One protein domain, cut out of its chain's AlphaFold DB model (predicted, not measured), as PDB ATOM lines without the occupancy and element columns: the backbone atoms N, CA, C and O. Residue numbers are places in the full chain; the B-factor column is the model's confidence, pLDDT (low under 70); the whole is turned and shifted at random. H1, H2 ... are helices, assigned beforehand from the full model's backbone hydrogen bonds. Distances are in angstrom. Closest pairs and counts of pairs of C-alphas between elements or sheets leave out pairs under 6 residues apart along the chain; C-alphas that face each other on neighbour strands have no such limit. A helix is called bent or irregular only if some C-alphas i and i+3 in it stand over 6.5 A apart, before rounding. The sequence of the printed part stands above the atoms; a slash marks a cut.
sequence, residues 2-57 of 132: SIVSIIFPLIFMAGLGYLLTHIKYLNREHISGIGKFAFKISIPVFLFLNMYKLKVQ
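This is residues 2 to 57 of the 132 residues of an uncharacterized protein of Shewanella benthica (UniProt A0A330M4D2). Two long helices, H2 and H1, make an open V whose corner is the tight link at residues 23 to 27, and the space between the two limbs is empty. The longer limb, H2, bends gently into two arms, H2a and H2b, while the free ends of the V stick out as residues 2 to 16 and residues 47 to 57. The printed part has 56 residues with two named helices, H1 then H2 along the chain, and no named strand; the class is all helix. The whole is only just extended, close to loose, with a radius of gyration of the C-alphas of 15.7 A, and its flat outline spans 47 by 35 by 10 A.

H2, residues 28 to 54, was assigned as one helix by its hydrogen bonds, but it is bent: C-alphas 40 and 43 are 6.8 A apart. Its arms H2a, residues 28 to 40, and H2b, residues 43 to 54, stand at a shallow tilt of 28 degrees. These arms are near each other, with 5 pairs of C-alphas within 10 A. H1, residues 3 to 22, is apart from H2a, with no C-alpha of the one within 8 A of the other. H1 and H2b are apart too. Every O i to N i+4 pair is within hydrogen-bond range in H2a and H2b; in H1, 14 of 16 are.

H2a begins at C-alpha 28 (33.405, -25.058, 15.191) and measures 17.8 A from first to last C-alpha. H2b measures 16.5 A and ends at C-alpha 54 (67.822, -37.631, 8.840). H1 measures 28.6 A from C-alpha 3 (48.274, -53.084, 22.346) to C-alpha 22. It is neither bent nor irregular, but only just: C-alphas 6 and 9 are 6.4 A apart.

The two C-alphas farthest apart, those of Ile 23 and Gln 57, are 47.0 A from each other. The printed part has no cut. The mean pLDDT of the printed part is 88.0, and residues 54 to 57 are under 70.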
ATOM      1  N   SER A   2      52.389 -53.832  24.946       79.00
ATOM      2  CA  SER A   2      50.951 -54.114  24.890       79.00
ATOM      3  C   SER A   2      50.207 -53.196  23.920       79.00
ATOM      4  O   SER A   2      50.475 -52.000  23.826       79.00
ATOM      5  N   ILE A   3      49.221 -53.774  23.233       86.38
ATOM      6  CA  ILE A   3      48.274 -53.084  22.346       86.38
ATOM      7  C   ILE A   3      47.625 -51.865  23.033       86.38
ATOM      8  O   ILE A   3      47.338 -50.850  22.401       86.38
ATOM      9  N   VAL A   4      47.468 -51.950  24.358       89.75
ATOM     10  CA  VAL A   4      46.901 -50.910  25.219       89.75
ATOM     11  C   VAL A   4      47.715 -49.618  25.139       89.75
ATOM     12  O   VAL A   4      47.117 -48.553  25.054       89.75
ATOM     13  N   SER A   5      49.050 -49.679  25.072       90.75
ATOM     14  CA  SER A   5      49.905 -48.482  24.992       90.75
ATOM     15  C   SER A   5      49.729 -47.681  23.699       90.75
ATOM     16  O   SER A   5      50.011 -46.487  23.688       90.75
ATOM     17  N   ILE A   6      49.264 -48.317  22.620       89.06
ATOM     18  CA  ILE A   6      49.024 -47.659  21.326       89.06
ATOM     19  C   ILE A   6      47.576 -47.170  21.238       89.06
ATOM     20  O   ILE A   6      47.315 -46.052  20.797       89.06
ATOM     21  N   ILE A   7      46.629 -48.002  21.669       92.19
ATOM     22  CA  ILE A   7      45.196 -47.742  21.501       92.19
ATOM     23  C   ILE A   7      44.680 -46.735  22.536       92.19
ATOM     24  O   ILE A   7      43.884 -45.859  22.196       92.19
ATOM     25  N   PHE A   8      45.136 -46.826  23.791       93.62
ATOM     26  CA  PHE A   8      44.632 -45.990  24.882       93.62
ATOM     27  C   PHE A   8      44.806 -44.482  24.625       93.62
ATOM     28  O   PHE A   8      43.810 -43.768  24.738       93.62
ATOM     29  N   PRO A   9      45.984 -43.972  24.203       93.94
ATOM     30  CA  PRO A   9      46.146 -42.547  23.908       93.94
ATOM     31  C   PRO A   9      45.231 -42.064  22.779       93.94
ATOM     32  O   PRO A   9      44.744 -40.938  22.821       93.94
ATOM     33  N   LEU A  10      44.970 -42.918  21.783       92.38
ATOM     34  CA  LEU A  10      44.147 -42.569  20.628       92.38
ATOM     35  C   LEU A  10      42.672 -42.412  21.025       92.38
ATOM     36  O   LEU A  10      42.047 -41.402  20.700       92.38
ATOM     37  N   ILE A  11      42.141 -43.381  21.780       94.00
ATOM     38  CA  ILE A  11      40.773 -43.330  22.316       94.00
ATOM     39  C   ILE A  11      40.631 -42.160  23.290       94.00
ATOM     40  O   ILE A  11      39.653 -41.418  23.221       94.00
ATOM     41  N   PHE A  12      41.617 -41.963  24.168       95.44
ATOM     42  CA  PHE A  12      41.613 -40.875  25.138       95.44
ATOM     43  C   PHE A  12      41.595 -39.501  24.458       95.44
ATOM     44  O   PHE A  12      40.784 -38.649  24.817       95.44
ATOM     45  N   MET A  13      42.424 -39.300  23.430       92.12
ATOM     46  CA  MET A  13      42.476 -38.040  22.688       92.12
ATOM     47  C   MET A  13      41.168 -37.760  21.934       92.12
ATOM     48  O   MET A  13      40.662 -36.637  21.970       92.12
ATOM     49  N   ALA A  14      40.580 -38.777  21.295       91.44
ATOM     50  CA  ALA A  14      39.283 -38.647  20.633       91.44
ATOM     51  C   ALA A  14      38.155 -38.338  21.636       91.44
ATOM     52  O   ALA A  14      37.334 -37.450  21.396       91.44
ATOM     53  N   GLY A  15      38.152 -39.022  22.784       94.62
ATOM     54  CA  GLY A  15      37.196 -38.800  23.868       94.62
ATOM     55  C   GLY A  15      37.288 -37.392  24.456       94.62
ATOM     56  O   GLY A  15      36.265 -36.729  24.616       94.62
ATOM     57  N   LEU A  16      38.503 -36.892  24.700       92.19
ATOM     58  CA  LEU A  16      38.725 -35.516  25.147       92.19
ATOM     59  C   LEU A  16      38.220 -34.491  24.130       92.19
ATOM     60  O   LEU A  16      37.542 -33.541  24.516       92.19
ATOM     61  N   GLY A  17      38.501 -34.688  22.839       89.25
ATOM     62  CA  GLY A  17      38.009 -33.799  21.783       89.25
ATOM     63  C   GLY A  17      36.479 -33.719  21.748       89.25
ATOM     64  O   GLY A  17      35.911 -32.627  21.647       89.25
ATOM     65  N   TYR A  18      35.803 -34.862  21.902       91.00
ATOM     66  CA  TYR A  18      34.345 -34.918  21.997       91.00
ATOM     67  C   TYR A  18      33.822 -34.214  23.257       91.00
ATOM     68  O   TYR A  18      32.934 -33.367  23.165       91.00
ATOM     69  N   LEU A  19      34.406 -34.505  24.421       92.94
ATOM     70  CA  LEU A  19      33.998 -33.938  25.708       92.94
ATOM     71  C   LEU A  19      34.161 -32.409  25.738       92.94
ATOM     72  O   LEU A  19      33.246 -31.695  26.141       92.94
ATOM     73  N   LEU A  20      35.276 -31.888  25.223       89.94
ATOM     74  CA  LEU A  20      35.526 -30.445  25.117       89.94
ATOM     75  C   LEU A  20      34.558 -29.738  24.158       89.94
ATOM     76  O   LEU A  20      34.194 -28.580  24.381       89.94
ATOM     77  N   THR A  21      34.116 -30.429  23.104       89.94
ATOM     78  CA  THR A  21      33.081 -29.922  22.193       89.94
ATOM     79  C   THR A  21      31.706 -29.942  22.869       89.94
ATOM     80  O   THR A  21      30.936 -28.991  22.736       89.94
ATOM     81  N   HIS A  22      31.406 -30.982  23.655       89.00
ATOM     82  CA  HIS A  22      30.154 -31.108  24.406       89.00
ATOM     83  C   HIS A  22      30.002 -30.020  25.482       89.00
ATOM     84  O   HIS A  22      28.923 -29.457  25.646       89.00
ATOM     85  N   ILE A  23      31.101 -29.642  26.140       91.00
ATOM     86  CA  ILE A  23      31.150 -28.557  27.139       91.00
ATOM     87  C   ILE A  23      31.113 -27.158  26.473       91.00
ATOM     88  O   ILE A  23      31.141 -26.136  27.151       91.00
ATOM     89  N   LYS A  24      31.016 -27.079  25.132       85.12
ATOM     90  CA  LYS A  24      31.062 -25.845  24.315       85.12
ATOM     91  C   LYS A  24      32.343 -25.018  24.471       85.12
ATOM     92  O   LYS A  24      32.393 -23.874  24.026       85.12
ATOM     93  N   TYR A  25      33.393 -25.597  25.045       86.62
ATOM     94  CA  TYR A  25      34.702 -24.956  25.146       86.62
ATOM     95  C   TYR A  25      35.370 -24.843  23.763       86.62
ATOM     96  O   TYR A  25      35.968 -23.825  23.414       86.62
ATOM     97  N   LEU A  26      35.209 -25.878  22.931       84.31
ATOM     98  CA  LEU A  26      35.647 -25.896  21.536       84.31
ATOM     99  C   LEU A  26      34.464 -25.646  20.595       84.31
ATOM    100  O   LEU A  26      33.620 -26.516  20.387       84.31
ATOM    101  N   ASN A  27      34.418 -24.452  20.003       86.38
ATOM    102  CA  ASN A  27      33.458 -24.120  18.954       86.38
ATOM    103  C   ASN A  27      33.965 -24.581  17.570       86.38
ATOM    104  O   ASN A  27      35.153 -24.860  17.385       86.38
ATOM    105  N   ARG A  28      33.080 -24.622  16.566       86.75
ATOM    106  CA  ARG A  28      33.405 -25.058  15.191       86.75
ATOM    107  C   ARG A  28      34.548 -24.260  14.565       86.75
ATOM    108  O   ARG A  28      35.363 -24.826  13.843       86.75
ATOM    109  N   GLU A  29      34.623 -22.968  14.866       90.31
ATOM    110  CA  GLU A  29      35.689 -22.082  14.389       90.31
ATOM    111  C   GLU A  29      37.055 -22.476  14.959       90.31
ATOM    112  O   GLU A  29      38.021 -22.586  14.206       90.31
ATOM    113  N   HIS A  30      37.124 -22.795  16.256       89.38
ATOM    114  CA  HIS A  30      38.351 -23.267  16.903       89.38
ATOM    115  C   HIS A  30      38.795 -24.621  16.343       89.38
ATOM    116  O   HIS A  30      39.963 -24.792  16.007       89.38
ATOM    117  N   ILE A  31      37.863 -25.563  16.168       90.00
ATOM    118  CA  ILE A  31      38.157 -26.882  15.585       90.00
ATOM    119  C   ILE A  31      38.660 -26.729  14.141       90.00
ATOM    120  O   ILE A  31      39.645 -27.356  13.752       90.00
ATOM    121  N   SER A  32      38.030 -25.850  13.352       91.50
ATOM    122  CA  SER A  32      38.466 -25.541  11.986       91.50
ATOM    123  C   SER A  32      39.854 -24.892  11.959       91.50
ATOM    124  O   SER A  32      40.691 -25.259  11.132       91.50
ATOM    125  N   GLY A  33      40.128 -23.964  12.879       91.88
ATOM    126  CA  GLY A  33      41.428 -23.310  13.032       91.88
ATOM    127  C   GLY A  33      42.538 -24.294  13.402       91.88
ATOM    128  O   GLY A  33      43.564 -24.333  12.726       91.88
ATOM    129  N   ILE A  34      42.301 -25.145  14.404       92.06
ATOM    130  CA  ILE A  34      43.230 -26.200  14.837       92.06
ATOM    131  C   ILE A  34      43.489 -27.189  13.701       92.06
ATOM    132  O   ILE A  34      44.640 -27.529  13.440       92.06
ATOM    133  N   GLY A  35      42.447 -27.603  12.975       92.62
ATOM    134  CA  GLY A  35      42.591 -28.453  11.797       92.62
ATOM    135  C   GLY A  35      43.480 -27.801  10.737       92.62
ATOM    136  O   GLY A  35      44.479 -28.385  10.321       92.62
ATOM    137  N   LYS A  36      43.186 -26.555  10.339       93.31
ATOM    138  CA  LYS A  36      44.006 -25.818   9.361       93.31
ATOM    139  C   LYS A  36      45.451 -25.660   9.831       93.31
ATOM    140  O   LYS A  36      46.352 -25.847   9.023       93.31
ATOM    141  N   PHE A  37      45.680 -25.357  11.107       94.69
ATOM    142  CA  PHE A  37      47.018 -25.269  11.689       94.69
ATOM    143  C   PHE A  37      47.758 -26.612  11.623       94.69
ATOM    144  O   PHE A  37      48.886 -26.673  11.131       94.69
ATOM    145  N   ALA A  38      47.116 -27.701  12.051       93.69
ATOM    146  CA  ALA A  38      47.704 -29.034  12.027       93.69
ATOM    147  C   ALA A  38      48.086 -29.453  10.600       93.69
ATOM    148  O   ALA A  38      49.225 -29.852  10.362       93.69
ATOM    149  N   PHE A  39      47.171 -29.292   9.638       92.38
ATOM    150  CA  PHE A  39      47.385 -29.712   8.252       92.38
ATOM    151  C   PHE A  39      48.319 -28.793   7.459       92.38
ATOM    152  O   PHE A  39      49.107 -29.292   6.658       92.38
ATOM    153  N   LYS A  40      48.254 -27.469   7.654       92.88
ATOM    154  CA  LYS A  40      49.064 -26.518   6.873       92.88
ATOM    155  C   LYS A  40      50.428 -26.220   7.478       92.88
ATOM    156  O   LYS A  40      51.333 -25.868   6.733       92.88
ATOM    157  N   ILE A  41      50.577 -26.316   8.797       93.25
ATOM    158  CA  ILE A  41      51.807 -25.920   9.495       93.25
ATOM    159  C   ILE A  41      52.418 -27.128  10.193       93.25
ATOM    160  O   ILE A  41      53.534 -27.522   9.868       93.25
ATOM    161  N   SER A  42      51.689 -27.758  11.116       94.50
ATOM    162  CA  SER A  42      52.283 -28.753  12.015       94.50
ATOM    163  C   SER A  42      52.790 -30.003  11.288       94.50
ATOM    164  O   SER A  42      53.908 -30.438  11.556       94.50
ATOM    165  N   ILE A  43      52.005 -30.571  10.364       93.44
ATOM    166  CA  ILE A  43      52.403 -31.757   9.588       93.44
ATOM    167  C   ILE A  43      53.610 -31.444   8.685       93.44
ATOM    168  O   ILE A  43      54.609 -32.158   8.800       93.44
ATOM    169  N   PRO A  44      53.597 -30.384   7.844       92.31
ATOM    170  CA  PRO A  44      54.769 -30.013   7.054       92.31
ATOM    171  C   PRO A  44      56.013 -29.754   7.906       92.31
ATOM    172  O   PRO A  44      57.073 -30.292   7.604       92.31
ATOM    173  N   VAL A  45      55.896 -28.995   9.002       95.62
ATOM    174  CA  VAL A  45      57.028 -28.694   9.894       95.62
ATOM    175  C   VAL A  45      57.576 -29.961  10.546       95.62
ATOM    176  O   VAL A  45      58.788 -30.149  10.580       95.62
ATOM    177  N   PHE A  46      56.717 -30.867  11.018       92.88
ATOM    178  CA  PHE A  46      57.150 -32.159  11.554       92.88
ATOM    179  C   PHE A  46      57.904 -32.972  10.501       92.88
ATOM    180  O   PHE A  46      58.962 -33.533  10.788       92.88
ATOM    181  N   LEU A  47      57.399 -33.008   9.270       91.38
ATOM    182  CA  LEU A  47      58.048 -33.706   8.167       91.38
ATOM    183  C   LEU A  47      59.419 -33.089   7.848       91.38
ATOM    184  O   LEU A  47      60.405 -33.819   7.785       91.38
ATOM    185  N   PHE A  48      59.521 -31.759   7.777       91.00
ATOM    186  CA  PHE A  48      60.796 -31.057   7.601       91.00
ATOM    187  C   PHE A  48      61.773 -31.301   8.749       91.00
ATOM    188  O   PHE A  48      62.949 -31.542   8.496       91.00
ATOM    189  N   LEU A  49      61.314 -31.291  10.002       89.94
ATOM    190  CA  LEU A  49      62.162 -31.579  11.159       89.94
ATOM    191  C   LEU A  49      62.718 -33.001  11.107       89.94
ATOM    192  O   LEU A  49      63.892 -33.211  11.406       89.94
ATOM    193  N   ASN A  50      61.900 -33.976  10.711       87.19
ATOM    194  CA  ASN A  50      62.368 -35.347  10.545       87.19
ATOM    195  C   ASN A  50      63.341 -35.466   9.365       87.19
ATOM    196  O   ASN A  50      64.399 -36.066   9.522       87.19
ATOM    197  N   MET A  51      63.060 -34.829   8.224       82.81
ATOM    198  CA  MET A  51      63.987 -34.786   7.084       82.81
ATOM    199  C   MET A  51      65.318 -34.107   7.433       82.81
ATOM    200  O   MET A  51      66.378 -34.586   7.035       82.81
ATOM    201  N   TYR A  52      65.283 -33.017   8.200       81.06
ATOM    202  CA  TYR A  52      66.471 -32.304   8.662       81.06
ATOM    203  C   TYR A  52      67.331 -33.184   9.574       81.06
ATOM    204  O   TYR A  52      68.537 -33.295   9.366       81.06
ATOM    205  N   LYS A  53      66.708 -33.880  10.534       76.31
ATOM    206  CA  LYS A  53      67.402 -34.815  11.435       76.31
ATOM    207  C   LYS A  53      68.014 -36.006  10.692       76.31
ATOM    208  O   LYS A  53      69.093 -36.462  11.058       76.31
ATOM    209  N   LEU A  54      67.356 -36.491   9.638       66.81
ATOM    210  CA  LEU A  54      67.822 -37.631   8.840       66.81
ATOM    211  C   LEU A  54      69.036 -37.296   7.956       66.81
ATOM    212  O   LEU A  54      69.847 -38.176   7.668       66.81
ATOM    213  N   LYS A  55      69.217 -36.028   7.566       56.81
ATOM    214  CA  LYS A  55      70.254 -35.615   6.602       56.81
ATOM    215  C   LYS A  55      71.695 -35.738   7.125       56.81
ATOM    216  O   LYS A  55      72.628 -35.683   6.328       56.81
ATOM    217  N   VAL A  56      71.889 -35.927   8.434       54.66
ATOM    218  CA  VAL A  56      73.226 -36.010   9.060       54.66
ATOM    219  C   VAL A  56      73.712 -37.453   9.253       54.66
ATOM    220  O   VAL A  56      74.914 -37.679   9.322       54.66
ATOM    221  N   GLN A  57      72.823 -38.455   9.275       53.59
ATOM    222  CA  GLN A  57      73.236 -39.864   9.421       53.59
ATOM    223  C   GLN A  57      73.529 -40.550   8.082       53.59
ATOM    224  O   GLN A  57      74.251 -41.540   8.032       53.59
TER     225      GLN A  57